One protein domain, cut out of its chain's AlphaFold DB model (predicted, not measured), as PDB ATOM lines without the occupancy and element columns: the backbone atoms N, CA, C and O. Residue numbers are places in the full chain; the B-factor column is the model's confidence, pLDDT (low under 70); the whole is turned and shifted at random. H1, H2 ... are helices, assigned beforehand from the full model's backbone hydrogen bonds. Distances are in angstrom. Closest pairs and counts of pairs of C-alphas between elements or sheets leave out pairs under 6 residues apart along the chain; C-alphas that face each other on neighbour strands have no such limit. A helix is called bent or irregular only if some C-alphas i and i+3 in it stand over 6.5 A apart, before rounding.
ATOM      1  N   LYS A 433     -34.251  39.924   2.340       84.25
ATOM      2  CA  LYS A 433     -33.213  40.799   1.766       84.25
ATOM      3  C   LYS A 433     -32.974  42.099   2.537       84.25
ATOM      4  O   LYS A 433     -31.833  42.516   2.682       84.25
ATOM      5  N   GLY A 434     -34.023  42.700   3.104       78.94
ATOM      6  CA  GLY A 434     -33.888  43.893   3.944       78.94
ATOM      7  C   GLY A 434     -33.123  43.640   5.249       78.94
ATOM      8  O   GLY A 434     -32.381  44.523   5.688       78.94
ATOM      9  N   GLU A 435     -33.278  42.445   5.834       78.38
ATOM     10  CA  GLU A 435     -32.556  41.989   7.031       78.38
ATOM     11  C   GLU A 435     -31.117  41.588   6.715       78.38
ATOM     12  O   GLU A 435     -30.278  41.746   7.591       78.38
ATOM     13  N   PHE A 436     -30.839  41.109   5.492       82.62
ATOM     14  CA  PHE A 436     -29.526  40.644   5.019       82.62
ATOM     15  C   PHE A 436     -28.837  41.600   4.034       82.62
ATOM     16  O   PHE A 436     -27.998  41.176   3.239       82.62
ATOM     17  N   ARG A 437     -29.175  42.894   4.070       85.56
ATOM     18  CA  ARG A 437     -28.681  43.883   3.096       85.56
ATOM     19  C   ARG A 437     -27.159  43.895   2.957       85.56
ATOM     20  O   ARG A 437     -26.654  43.835   1.846       85.56
ATOM     21  N   TYR A 438     -26.434  43.876   4.075       82.00
ATOM     22  CA  TYR A 438     -24.975  43.970   4.069       82.00
ATOM     23  C   TYR A 438     -24.322  42.675   3.601       82.00
ATOM     24  O   TYR A 438     -23.295  42.715   2.935       82.00
ATOM     25  N   LEU A 439     -24.960  41.526   3.857       84.81
ATOM     26  CA  LEU A 439     -24.524  40.268   3.260       84.81
ATOM     27  C   LEU A 439     -24.700  40.300   1.743       84.81
ATOM     28  O   LEU A 439     -23.827  39.811   1.037       84.81
ATOM     29  N   LEU A 440     -25.794  40.878   1.237       87.31
ATOM     30  CA  LEU A 440     -26.003  41.036  -0.203       87.31
ATOM     31  C   LEU A 440     -24.959  41.967  -0.819       87.31
ATOM     32  O   LEU A 440     -24.325  41.551  -1.781       87.31
ATOM     33  N   TYR A 441     -24.727  43.148  -0.233       88.25
ATOM     34  CA  TYR A 441     -23.692  44.095  -0.673       88.25
ATOM     35  C   TYR A 441     -22.313  43.430  -0.725       88.25
ATOM     36  O   TYR A 441     -21.650  43.431  -1.759       88.25
ATOM     37  N   PHE A 442     -21.936  42.743   0.353       84.12
ATOM     38  CA  PHE A 442     -20.694  41.983   0.410       84.12
ATOM     39  C   PHE A 442     -20.626  40.881  -0.656       84.12
ATOM     40  O   PHE A 442     -19.597  40.679  -1.290       84.12
ATOM     41  N   THR A 443     -21.717  40.142  -0.855       85.25
ATOM     42  CA  THR A 443     -21.761  38.995  -1.768       85.25
ATOM     43  C   THR A 443     -21.580  39.424  -3.222       85.25
ATOM     44  O   THR A 443     -20.821  38.797  -3.964       85.25
ATOM     45  N   VAL A 444     -22.265  40.488  -3.642       89.25
ATOM     46  CA  VAL A 444     -22.181  40.991  -5.020       89.25
ATOM     47  C   VAL A 444     -20.863  41.714  -5.297       89.25
ATOM     48  O   VAL A 444     -20.418  41.708  -6.439       89.25
ATOM     49  N   SER A 445     -20.183  42.240  -4.273       86.38
ATOM     50  CA  SER A 445     -18.859  42.849  -4.438       86.38
ATOM     51  C   SER A 445     -17.739  41.825  -4.683       86.38
ATOM     52  O   SER A 445     -16.635  42.207  -5.059       86.38
ATOM     53  N   GLN A 446     -17.978  40.521  -4.458       83.88
ATOM     54  CA  GLN A 446     -16.918  39.504  -4.542       83.88
ATOM     55  C   GLN A 446     -16.469  39.218  -5.975       83.88
ATOM     56  O   GLN A 446     -15.277  39.160  -6.264       83.88
ATOM     57  N   ASN A 447     -17.419  38.945  -6.873       86.19
ATOM     58  CA  ASN A 447     -17.128  38.756  -8.290       86.19
ATOM     59  C   ASN A 447     -18.378  38.908  -9.155       86.19
ATOM     60  O   ASN A 447     -19.501  38.595  -8.751       86.19
ATOM     61  N   LYS A 448     -18.133  39.265 -10.416       90.62
ATOM     62  CA  LYS A 448     -19.145  39.464 -11.453       90.62
ATOM     63  C   LYS A 448     -20.123  38.304 -11.616       90.62
ATOM     64  O   LYS A 448     -21.314  38.530 -11.823       90.62
ATOM     65  N   SER A 449     -19.651  37.056 -11.568       88.62
ATOM     66  CA  SER A 449     -20.528  35.903 -11.789       88.62
ATOM     67  C   SER A 449     -21.529  35.723 -10.652       88.62
ATOM     68  O   SER A 449     -22.670  35.349 -10.929       88.62
ATOM     69  N   ILE A 450     -21.102  35.938  -9.407       88.50
ATOM     70  CA  ILE A 450     -21.975  35.907  -8.236       88.50
ATOM     71  C   ILE A 450     -22.948  37.079  -8.313       88.50
ATOM     72  O   ILE A 450     -24.154  36.855  -8.264       88.50
ATOM     73  N   ALA A 451     -22.443  38.293  -8.542       91.25
ATOM     74  CA  ALA A 451     -23.264  39.490  -8.692       91.25
ATOM     75  C   ALA A 451     -24.359  39.309  -9.754       91.25
ATOM     76  O   ALA A 451     -25.537  39.518  -9.485       91.25
ATOM     77  N   THR A 452     -23.993  38.799 -10.931       92.25
ATOM     78  CA  THR A 452     -24.935  38.503 -12.021       92.25
ATOM     79  C   THR A 452     -26.026  37.524 -11.591       92.25
ATOM     80  O   THR A 452     -27.187  37.703 -11.956       92.25
ATOM     81  N   HIS A 453     -25.673  36.477 -10.840       90.94
ATOM     82  CA  HIS A 453     -26.648  35.502 -10.355       90.94
ATOM     83  C   HIS A 453     -27.604  36.125  -9.334       90.94
ATOM     84  O   HIS A 453     -28.811  36.078  -9.554       90.94
ATOM     85  N   VAL A 454     -27.076  36.776  -8.287       91.62
ATOM     86  CA  VAL A 454     -27.886  37.451  -7.258       91.62
ATOM     87  C   VAL A 454     -28.849  38.447  -7.903       91.62
ATOM     88  O   VAL A 454     -30.047  38.405  -7.628       91.62
ATOM     89  N   MET A 455     -28.355  39.288  -8.817       92.44
ATOM     90  CA  MET A 455     -29.181  40.286  -9.494       92.44
ATOM     91  C   MET A 455     -30.264  39.654 -10.366       92.44
ATOM     92  O   MET A 455     -31.413  40.085 -10.306       92.44
ATOM     93  N   LYS A 456     -29.955  38.595 -11.129       91.12
ATOM     94  CA  LYS A 456     -30.977  37.871 -11.901       91.12
ATOM     95  C   LYS A 456     -32.047  37.261 -10.999       91.12
ATOM     96  O   LYS A 456     -33.226  37.408 -11.308       91.12
ATOM     97  N   SER A 457     -31.664  36.632  -9.890       90.75
ATOM     98  CA  SER A 457     -32.619  36.036  -8.949       90.75
ATOM     99  C   SER A 457     -33.478  37.106  -8.257       90.75
ATOM    100  O   SER A 457     -34.679  36.905  -8.079       90.75
ATOM    101  N   MET A 458     -32.913  38.279  -7.941       89.44
ATOM    102  CA  MET A 458     -33.676  39.428  -7.429       89.44
ATOM    103  C   MET A 458     -34.687  39.953  -8.451       89.44
ATOM    104  O   MET A 458     -35.830  40.216  -8.089       89.44
ATOM    105  N   LEU A 459     -34.283  40.082  -9.717       86.62
ATOM    106  CA  LEU A 459     -35.122  40.624 -10.788       86.62
ATOM    107  C   LEU A 459     -36.240  39.656 -11.211       86.62
ATOM    108  O   LEU A 459     -37.352  40.091 -11.494       86.62
ATOM    109  N   GLN A 460     -35.982  38.344 -11.201       82.50
ATOM    110  CA  GLN A 460     -36.980  37.310 -11.515       82.50
ATOM    111  C   GLN A 460     -38.121  37.232 -10.491       82.50
ATOM    112  O   GLN A 460     -39.229  36.831 -10.842       82.50
ATOM    113  N   GLY A 461     -37.864  37.605  -9.235       66.00
ATOM    114  CA  GLY A 461     -38.856  37.581  -8.156       66.00
ATOM    115  C   GLY A 461     -39.813  38.777  -8.128       66.00
ATOM    116  O   GLY A 461     -40.654  38.850  -7.232       66.00
ATOM    117  N   LEU A 462     -39.688  39.729  -9.060       69.38
ATOM    118  CA  LEU A 462     -40.450  40.977  -9.043       69.38
ATOM    119  C   LEU A 462     -41.798  40.848  -9.756       69.38
ATOM    120  O   LEU A 462     -41.867  40.585 -10.954       69.38
ATOM    121  N   ASN A 463     -42.880  41.151  -9.039       64.25
ATOM    122  CA  ASN A 463     -44.157  41.492  -9.663       64.25
ATOM    123  C   ASN A 463     -44.142  42.959 -10.121       64.25
ATOM    124  O   ASN A 463     -43.608  43.823  -9.418       64.25
ATOM    125  N   ARG A 464     -44.794  43.260 -11.256       61.47
ATOM    126  CA  ARG A 464     -44.916  44.633 -11.795       61.47
ATOM    127  C   ARG A 464     -45.453  45.635 -10.760       61.47
ATOM    128  O   ARG A 464     -44.953  46.747 -10.676       61.47
ATOM    129  N   ASP A 465     -46.379  45.213  -9.899       58.56
ATOM    130  CA  ASP A 465     -46.988  46.078  -8.875       58.56
ATOM    131  C   ASP A 465     -46.051  46.417  -7.692       58.56
ATOM    132  O   ASP A 465     -46.263  47.405  -6.985       58.56
ATOM    133  N   SER A 466     -45.017  45.604  -7.444       64.75
ATOM    134  CA  SER A 466     -44.036  45.803  -6.359       64.75
ATOM    135  C   SER A 466     -42.739  46.461  -6.824       64.75
ATOM    136  O   SER A 466     -41.955  46.919  -5.991       64.75
ATOM    137  N   PHE A 467     -42.523  46.530  -8.138       68.88
ATOM    138  CA  PHE A 467     -41.247  46.896  -8.742       68.88
ATOM    139  C   PHE A 467     -40.733  48.260  -8.254       68.88
ATOM    140  O   PHE A 467     -39.625  48.352  -7.730       68.88
ATOM    141  N   GLY A 468     -41.575  49.296  -8.286       68.50
ATOM    142  CA  GLY A 468     -41.191  50.644  -7.847       68.50
ATOM    143  C   GLY A 468     -40.815  50.763  -6.361       68.50
ATOM    144  O   GLY A 468     -40.052  51.652  -5.999       68.50
ATOM    145  N   LYS A 469     -41.306  49.868  -5.491       75.06
ATOM    146  CA  LYS A 469     -40.959  49.871  -4.056       75.06
ATOM    147  C   LYS A 469     -39.639  49.166  -3.769       75.06
ATOM    148  O   LYS A 469     -38.962  49.509  -2.804       75.06
ATOM    149  N   GLU A 470     -39.299  48.163  -4.569       79.50
ATOM    150  CA  GLU A 470     -38.094  47.358  -4.370       79.50
ATOM    151  C   GLU A 470     -36.890  47.878  -5.152       79.50
ATOM    152  O   GLU A 470     -35.751  47.587  -4.784       79.50
ATOM    153  N   LEU A 471     -37.136  48.674  -6.194       81.75
ATOM    154  CA  LEU A 471     -36.102  49.218  -7.061       81.75
ATOM    155  C   LEU A 471     -34.984  49.956  -6.304       81.75
ATOM    156  O   LEU A 471     -33.836  49.645  -6.602       81.75
ATOM    157  N   PRO A 472     -35.236  50.836  -5.309       84.31
ATOM    158  CA  PRO A 472     -34.146  51.498  -4.584       84.31
ATOM    159  C   PRO A 472     -33.183  50.503  -3.929       84.31
ATOM    160  O   PRO A 472     -31.972  50.652  -4.006       84.31
ATOM    161  N   PHE A 473     -33.721  49.426  -3.351       87.38
ATOM    162  CA  PHE A 473     -32.901  48.393  -2.729       87.38
ATOM    163  C   PHE A 473     -32.106  47.588  -3.766       87.38
ATOM    164  O   PHE A 473     -30.938  47.285  -3.554       87.38
ATOM    165  N   ILE A 474     -32.727  47.241  -4.897       89.25
ATOM    166  CA  ILE A 474     -32.058  46.550  -6.011       89.25
ATOM    167  C   ILE A 474     -30.934  47.416  -6.582       89.25
ATOM    168  O   ILE A 474     -29.878  46.895  -6.929       89.25
ATOM    169  N   VAL A 475     -31.163  48.726  -6.663       88.06
ATOM    170  CA  VAL A 475     -30.195  49.713  -7.135       88.06
ATOM    171  C   VAL A 475     -28.976  49.753  -6.221       88.06
ATOM    172  O   VAL A 475     -27.859  49.629  -6.717       88.06
ATOM    173  N   ASP A 476     -29.191  49.839  -4.906       90.00
ATOM    174  CA  ASP A 476     -28.107  49.796  -3.921       90.00
ATOM    175  C   ASP A 476     -27.298  48.496  -4.055       90.00
ATOM    176  O   ASP A 476     -26.076  48.523  -4.157       90.00
ATOM    177  N   VAL A 477     -27.970  47.339  -4.145       90.81
ATOM    178  CA  VAL A 477     -27.276  46.048  -4.310       90.81
ATOM    179  C   VAL A 477     -26.489  46.000  -5.626       90.81
ATOM    180  O   VAL A 477     -25.340  45.570  -5.633       90.81
ATOM    181  N   ALA A 478     -27.050  46.453  -6.747       90.88
ATOM    182  CA  ALA A 478     -26.337  46.458  -8.025       90.88
ATOM    183  C   ALA A 478     -25.104  47.370  -7.994       90.88
ATOM    184  O   ALA A 478     -24.062  47.012  -8.546       90.88
ATOM    185  N   PHE A 479     -25.217  48.526  -7.337       92.00
ATOM    186  CA  PHE A 479     -24.128  49.484  -7.179       92.00
ATOM    187  C   PHE A 479     -22.937  48.864  -6.447       92.00
ATOM    188  O   PHE A 479     -21.803  49.028  -6.886       92.00
ATOM    189  N   GLU A 480     -23.181  48.060  -5.416       92.94
ATOM    190  CA  GLU A 480     -22.120  47.395  -4.648       92.94
ATOM    191  C   GLU A 480     -21.319  46.362  -5.454       92.94
ATOM    192  O   GLU A 480     -20.200  46.015  -5.081       92.94
ATOM    193  N   SER A 481     -21.832  45.899  -6.601       92.19
ATOM    194  CA  SER A 481     -21.031  45.058  -7.500       92.19
ATOM    195  C   SER A 481     -19.904  45.828  -8.196       92.19
ATOM    196  O   SER A 481     -18.936  45.208  -8.633       92.19
ATOM    197  N   GLN A 482     -20.051  47.155  -8.342       90.50
ATOM    198  CA  GLN A 482     -19.168  48.032  -9.122       90.50
ATOM    199  C   GLN A 482     -18.886  47.501 -10.548       90.50
ATOM    200  O   GLN A 482     -17.878  47.849 -11.164       90.50
ATOM    201  N   ASP A 483     -19.788  46.673 -11.094       92.75
ATOM    202  CA  ASP A 483     -19.658  46.036 -12.405       92.75
ATOM    203  C   ASP A 483     -20.721  46.585 -13.385       92.75
ATOM    204  O   ASP A 483     -21.927  46.440 -13.147       92.75
ATOM    205  N   PRO A 484     -20.308  47.212 -14.504       89.38
ATOM    206  CA  PRO A 484     -21.236  47.800 -15.471       89.38
ATOM    207  C   PRO A 484     -22.205  46.805 -16.121       89.38
ATOM    208  O   PRO A 484     -23.333  47.180 -16.447       89.38
ATOM    209  N   ASP A 485     -21.804  45.543 -16.304       90.81
ATOM    210  CA  ASP A 485     -22.670  44.524 -16.907       90.81
ATOM    211  C   ASP A 485     -23.726  44.047 -15.907       90.81
ATOM    212  O   ASP A 485     -24.849  43.726 -16.287       90.81
ATOM    213  N   VAL A 486     -23.398  44.039 -14.614       91.62
ATOM    214  CA  VAL A 486     -24.366  43.771 -13.543       91.62
ATOM    215  C   VAL A 486     -25.369  44.921 -13.428       91.62
ATOM    216  O   VAL A 486     -26.574  44.678 -13.337       91.62
ATOM    217  N   ALA A 487     -24.899  46.169 -13.509       88.62
ATOM    218  CA  ALA A 487     -25.758  47.354 -13.538       88.62
ATOM    219  C   ALA A 487     -26.701  47.355 -14.756       88.62
ATOM    220  O   ALA A 487     -27.881  47.700 -14.639       88.62
ATOM    221  N   ALA A 488     -26.203  46.897 -15.910       88.19
ATOM    222  CA  ALA A 488     -26.994  46.740 -17.125       88.19
ATOM    223  C   ALA A 488     -28.206  45.818 -16.930       88.19
ATOM    224  O   ALA A 488     -29.264  46.121 -17.463       88.19
ATOM    225  N   LEU A 489     -28.113  44.766 -16.108       89.12
ATOM    226  CA  LEU A 489     -29.253  43.877 -15.835       89.12
ATOM    227  C   LEU A 489     -30.432  44.622 -15.206       89.12
ATOM    228  O   LEU A 489     -31.586  44.355 -15.549       89.12
ATOM    229  N   VAL A 490     -30.148  45.552 -14.287       86.75
ATOM    230  CA  VAL A 490     -31.189  46.383 -13.672       86.75
ATOM    231  C   VAL A 490     -31.752  47.331 -14.714       86.75
ATOM    232  O   VAL A 490     -32.966  47.366 -14.880       86.75
ATOM    233  N   ARG A 491     -30.883  48.028 -15.458       82.56
ATOM    234  CA  ARG A 491     -31.278  48.972 -16.515       82.56
ATOM    235  C   ARG A 491     -32.157  48.322 -17.591       82.56
ATOM    236  O   ARG A 491     -33.171  48.888 -17.984       82.56
ATOM    237  N   ASP A 492     -31.802  47.127 -18.042       83.25
ATOM    238  CA  ASP A 492     -32.529  46.406 -19.086       83.25
ATOM    239  C   ASP A 492     -33.868  45.860 -18.562       83.25
ATOM    240  O   ASP A 492     -34.833  45.736 -19.310       83.25
ATOM    241  N   SER A 493     -33.967  45.594 -17.256       78.38
ATOM    242  CA  SER A 493     -35.231  45.201 -16.619       78.38
ATOM    243  C   SER A 493     -36.203  46.372 -16.448       78.38
ATOM    244  O   SER A 493     -37.396  46.147 -16.260       78.38
ATOM    245  N   VAL A 494     -35.707  47.612 -16.525       69.69
ATOM    246  CA  VAL A 494     -36.488  48.850 -16.359       69.69
ATOM    247  C   VAL A 494     -36.652  49.653 -17.640       69.69
ATOM    248  O   VAL A 494     -37.327  50.674 -17.635       69.69
ATOM    249  N   SER A 495     -36.078  49.204 -18.757       61.56
ATOM    250  CA  SER A 495     -36.000  49.974 -20.004       61.56
ATOM    251  C   SER A 495     -37.356  50.288 -20.655       61.56
ATOM    252  O   SER A 495     -37.411  51.074 -21.596       61.56
ATOM    253  N   SER A 496     -38.451  49.676 -20.190       59.25
ATOM    254  CA  SER A 496     -39.823  49.991 -20.612       59.25
ATOM    255  C   SER A 496     -40.550  50.999 -19.711       59.25
ATOM    256  O   SER A 496     -41.676  51.373 -20.030       59.25
ATOM    257  N   GLU A 497     -39.952  51.412 -18.590       59.50
ATOM    258  CA  GLU A 497     -40.528  52.350 -17.623       59.50
ATOM    259  C   GLU A 497     -39.666  53.619 -17.546       59.50
ATOM    260  O   GLU A 497     -38.446  53.562 -17.404       59.50
ATOM    261  N   GLU A 498     -40.291  54.792 -17.649       59.03
ATOM    262  CA  GLU A 498     -39.600  56.069 -17.455       59.03
ATOM    263  C   GLU A 498     -39.258  56.225 -15.964       59.03
ATOM    264  O   GLU A 498     -40.087  56.650 -15.155       59.03
ATOM    265  N   ILE A 499     -38.041  55.839 -15.563       59.75
ATOM    266  CA  ILE A 499     -37.570  56.063 -14.192       59.75
ATOM    267  C   ILE A 499     -37.138  57.514 -14.066       59.75
ATOM    268  O   ILE A 499     -35.984  57.875 -14.290       59.75
ATOM    269  N   LYS A 500     -38.072  58.352 -13.633       60.72
ATOM    270  CA  LYS A 500     -37.737  59.688 -13.163       60.72
ATOM    271  C   LYS A 500     -37.071  59.584 -11.792       60.72
ATOM    272  O   LYS A 500     -37.727  59.236 -10.808       60.72
ATOM    273  N   LEU A 501     -35.778  59.901 -11.711       65.56
ATOM    274  CA  LEU A 501     -35.079  60.005 -10.430       65.56
ATOM    275  C   LEU A 501     -35.611  61.223  -9.662       65.56
ATOM    276  O   LEU A 501     -35.210  62.360  -9.901       65.56
ATOM    277  N   VAL A 502     -36.530  60.990  -8.727       67.56
ATOM    278  CA  VAL A 502     -37.013  62.026  -7.810       67.56
ATOM    279  C   VAL A 502     -36.175  61.970  -6.539       67.56
ATOM    280  O   VAL A 502     -36.432  61.157  -5.656       67.56
ATOM    281  N   ILE A 503     -35.175  62.848  -6.445       70.88
ATOM    282  CA  ILE A 503     -34.362  62.987  -5.233       70.88
ATOM    283  C   ILE A 503     -35.238  63.586  -4.127       70.88
ATOM    284  O   ILE A 503     -35.624  64.754  -4.188       70.88
ATOM    285  N   SER A 504     -35.567  62.780  -3.117       73.06
ATOM    286  CA  SER A 504     -36.285  63.229  -1.921       73.06
ATOM    287  C   SER A 504     -35.319  63.482  -0.760       73.06
ATOM    288  O   SER A 504     -34.171  63.040  -0.775       73.06
ATOM    289  N   ARG A 505     -35.793  64.171   0.286       73.06
ATOM    290  CA  ARG A 505     -35.019  64.368   1.527       73.06
ATOM    291  C   ARG A 505     -34.746  63.065   2.286       73.06
ATOM    292  O   ARG A 505     -33.873  63.055   3.145       73.06
ATOM    293  N   ASP A 506     -35.472  61.999   1.961       69.25
ATOM    294  CA  ASP A 506     -35.387  60.704   2.639       69.25
ATOM    295  C   ASP A 506     -34.426  59.730   1.928       69.25
ATOM    296  O   ASP A 506     -34.179  58.633   2.428       69.25
ATOM    297  N   MET A 507     -33.878  60.104   0.763       76.56
ATOM    298  CA  MET A 507     -32.892  59.290   0.048       76.56
ATOM    299  C   MET A 507     -31.497  59.430   0.659       76.56
ATOM    300  O   MET A 507     -31.038  60.530   0.972       76.56
ATOM    301  N   THR A 508     -30.785  58.309   0.774       81.12
ATOM    302  CA  THR A 508     -29.378  58.308   1.187       81.12
ATOM    303  C   THR A 508     -28.481  58.734   0.023       81.12
ATOM    304  O   THR A 508     -28.801  58.505  -1.146       81.12
ATOM    305  N   ALA A 509     -27.316  59.312   0.330       80.50
ATOM    306  CA  ALA A 509     -26.300  59.603  -0.687       80.50
ATOM    307  C   ALA A 509     -25.884  58.337  -1.461       80.50
ATOM    308  O   ALA A 509     -25.627  58.400  -2.660       80.50
ATOM    309  N   HIS A 510     -25.885  57.190  -0.776       82.81
ATOM    310  CA  HIS A 510     -25.628  55.880  -1.362       82.81
ATOM    311  C   HIS A 510     -26.651  55.521  -2.451       82.81
ATOM    312  O   HIS A 510     -26.261  55.219  -3.575       82.81
ATOM    313  N   ALA A 511     -27.949  55.680  -2.168       81.38
ATOM    314  CA  ALA A 511     -29.002  55.417  -3.146       81.38
ATOM    315  C   ALA A 511     -28.896  56.334  -4.368       81.38
ATOM    316  O   ALA A 511     -29.021  55.881  -5.505       81.38
ATOM    317  N   VAL A 512     -28.611  57.623  -4.160       81.88
ATOM    318  CA  VAL A 512     -28.405  58.573  -5.266       81.88
ATOM    319  C   VAL A 512     -27.231  58.145  -6.156       81.88
ATOM    320  O   VAL A 512     -27.361  58.161  -7.381       81.88
ATOM    321  N   ALA A 513     -26.110  57.722  -5.559       84.38
ATOM    322  CA  ALA A 513     -24.958  57.215  -6.301       84.38
ATOM    323  C   ALA A 513     -25.298  55.943  -7.096       84.38
ATOM    324  O   ALA A 513     -24.926  55.841  -8.264       84.38
ATOM    325  N   GLY A 514     -26.064  55.019  -6.509       85.69
ATOM    326  CA  GLY A 514     -26.504  53.807  -7.196       85.69
ATOM    327  C   GLY A 514     -27.388  54.094  -8.412       85.69
ATOM    328  O   GLY A 514     -27.164  53.535  -9.487       85.69
ATOM    329  N   TYR A 515     -28.346  55.017  -8.294       84.06
ATOM    330  CA  TYR A 515     -29.180  55.419  -9.434       84.06
ATOM    331  C   TYR A 515     -28.353  56.066 -10.551       84.06
ATOM    332  O   TYR A 515     -28.568  55.760 -11.727       84.06
ATOM    333  N   ALA A 516     -27.383  56.914 -10.196       82.81
ATOM    334  CA  ALA A 516     -26.459  57.505 -11.160       82.81
ATOM    335  C   ALA A 516     -25.584  56.444 -11.852       82.81
ATOM    336  O   ALA A 516     -25.331  56.547 -13.050       82.81
ATOM    337  N   PHE A 517     -25.161  55.412 -11.118       84.62
ATOM    338  CA  PHE A 517     -24.339  54.318 -11.635       84.62
ATOM    339  C   PHE A 517     -25.083  53.422 -12.635       84.62
ATOM    340  O   PHE A 517     -24.522  53.038 -13.657       84.62
ATOM    341  N   ILE A 518     -26.353  53.106 -12.372       81.12
ATOM    342  CA  ILE A 518     -27.158  52.245 -13.260       81.12
ATOM    343  C   ILE A 518     -27.535  52.973 -14.552       81.12
ATOM    344  O   ILE A 518     -27.653  52.346 -15.609       81.12
ATOM    345  N   GLY A 519     -27.715  54.293 -14.469       70.62
ATOM    346  CA  GLY A 519     -28.022  55.146 -15.609       70.62
ATOM    347  C   GLY A 519     -29.273  54.733 -16.399       70.62
ATOM    348  O   GLY A 519     -29.190  54.673 -17.629       70.62
ATOM    349  N   PRO A 520     -30.434  54.433 -15.773       56.94
ATOM    350  CA  PRO A 520     -31.677  54.448 -16.539       56.94
ATOM    351  C   PRO A 520     -31.911  55.898 -16.967       56.94
ATOM    352  O   PRO A 520     -31.699  56.772 -16.143       56.94
ATOM    353  N   HIS A 521     -32.262  56.159 -18.231       50.72
ATOM    354  CA  HIS A 521     -32.462  57.494 -18.823       50.72
ATOM    355  C   HIS A 521     -32.881  58.583 -17.812       50.72
ATOM    356  O   HIS A 521     -34.066  58.803 -17.578       50.72
ATOM    357  N   VAL A 522     -31.893  59.244 -17.199       40.00
ATOM    358  CA  VAL A 522     -32.107  60.290 -16.198       40.00
ATOM    359  C   VAL A 522     -32.302  61.583 -16.978       40.00
ATOM    360  O   VAL A 522     -31.327  62.136 -17.489       40.00
ATOM    361  N   PHE A 523     -33.549  62.033 -17.108       39.47
ATOM    362  CA  PHE A 523     -33.894  63.371 -17.594       39.47
ATOM    363  C   PHE A 523     -34.672  64.154 -16.536       39.47
ATOM    364  O   PHE A 523     -35.577  63.571 -15.887       39.47
TER     365      PHE A 523
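AT A GLANCE: This is residues 433 to 523 of the 523 residues of the protein "NACHT domain-containing protein" of Strongylocentrotus purpuratus (UniProt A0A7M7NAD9). H2, H3 and H4 make an up-and-down bundle, each running against the one before; H5 crosses H3 and meets H4 at its last residue, Ile 518, and H1 packs at one end on residues 450 to 454 of H2 and 476 to 480 of H3. The printed part has 91 residues, five named helices, H1 to H5, and no named strand: all helix. It is compact, radius of gyration of the C-alphas 12.2 A, spanning 31 by 26 by 24 A.

IN THESE COORDINATES: Find C-alpha 437 at (-28.681, 43.883, 3.096), where H1, residues 437 to 444, begins. H2 is 448 to 460, 18.0 A; H3, 467 to 480, 19.6 A, is irregular, C-alphas 469 and 472 being 7.0 A apart. H4 is 484 to 494; H5, 509 to 518, ends at (-27.158, 52.245, -13.260).

HOW THE PARTS SIT: Look first at H3, the hub: its C-alpha 479 is 4.9 A from C-alpha 514 of H5, their closest, about perpendicular at 89 degrees. Every O i to N i+4 pair is within hydrogen-bond range in H1, H2 and H5; 8 of 10 in H3, 6 of 7 in H4.

THE WHOLE: The printed part has no cut. Residues 495 to 508 form the long link; pLDDT is under 70 at 461 to 468, 494 to 502, 506 and 520 to 523.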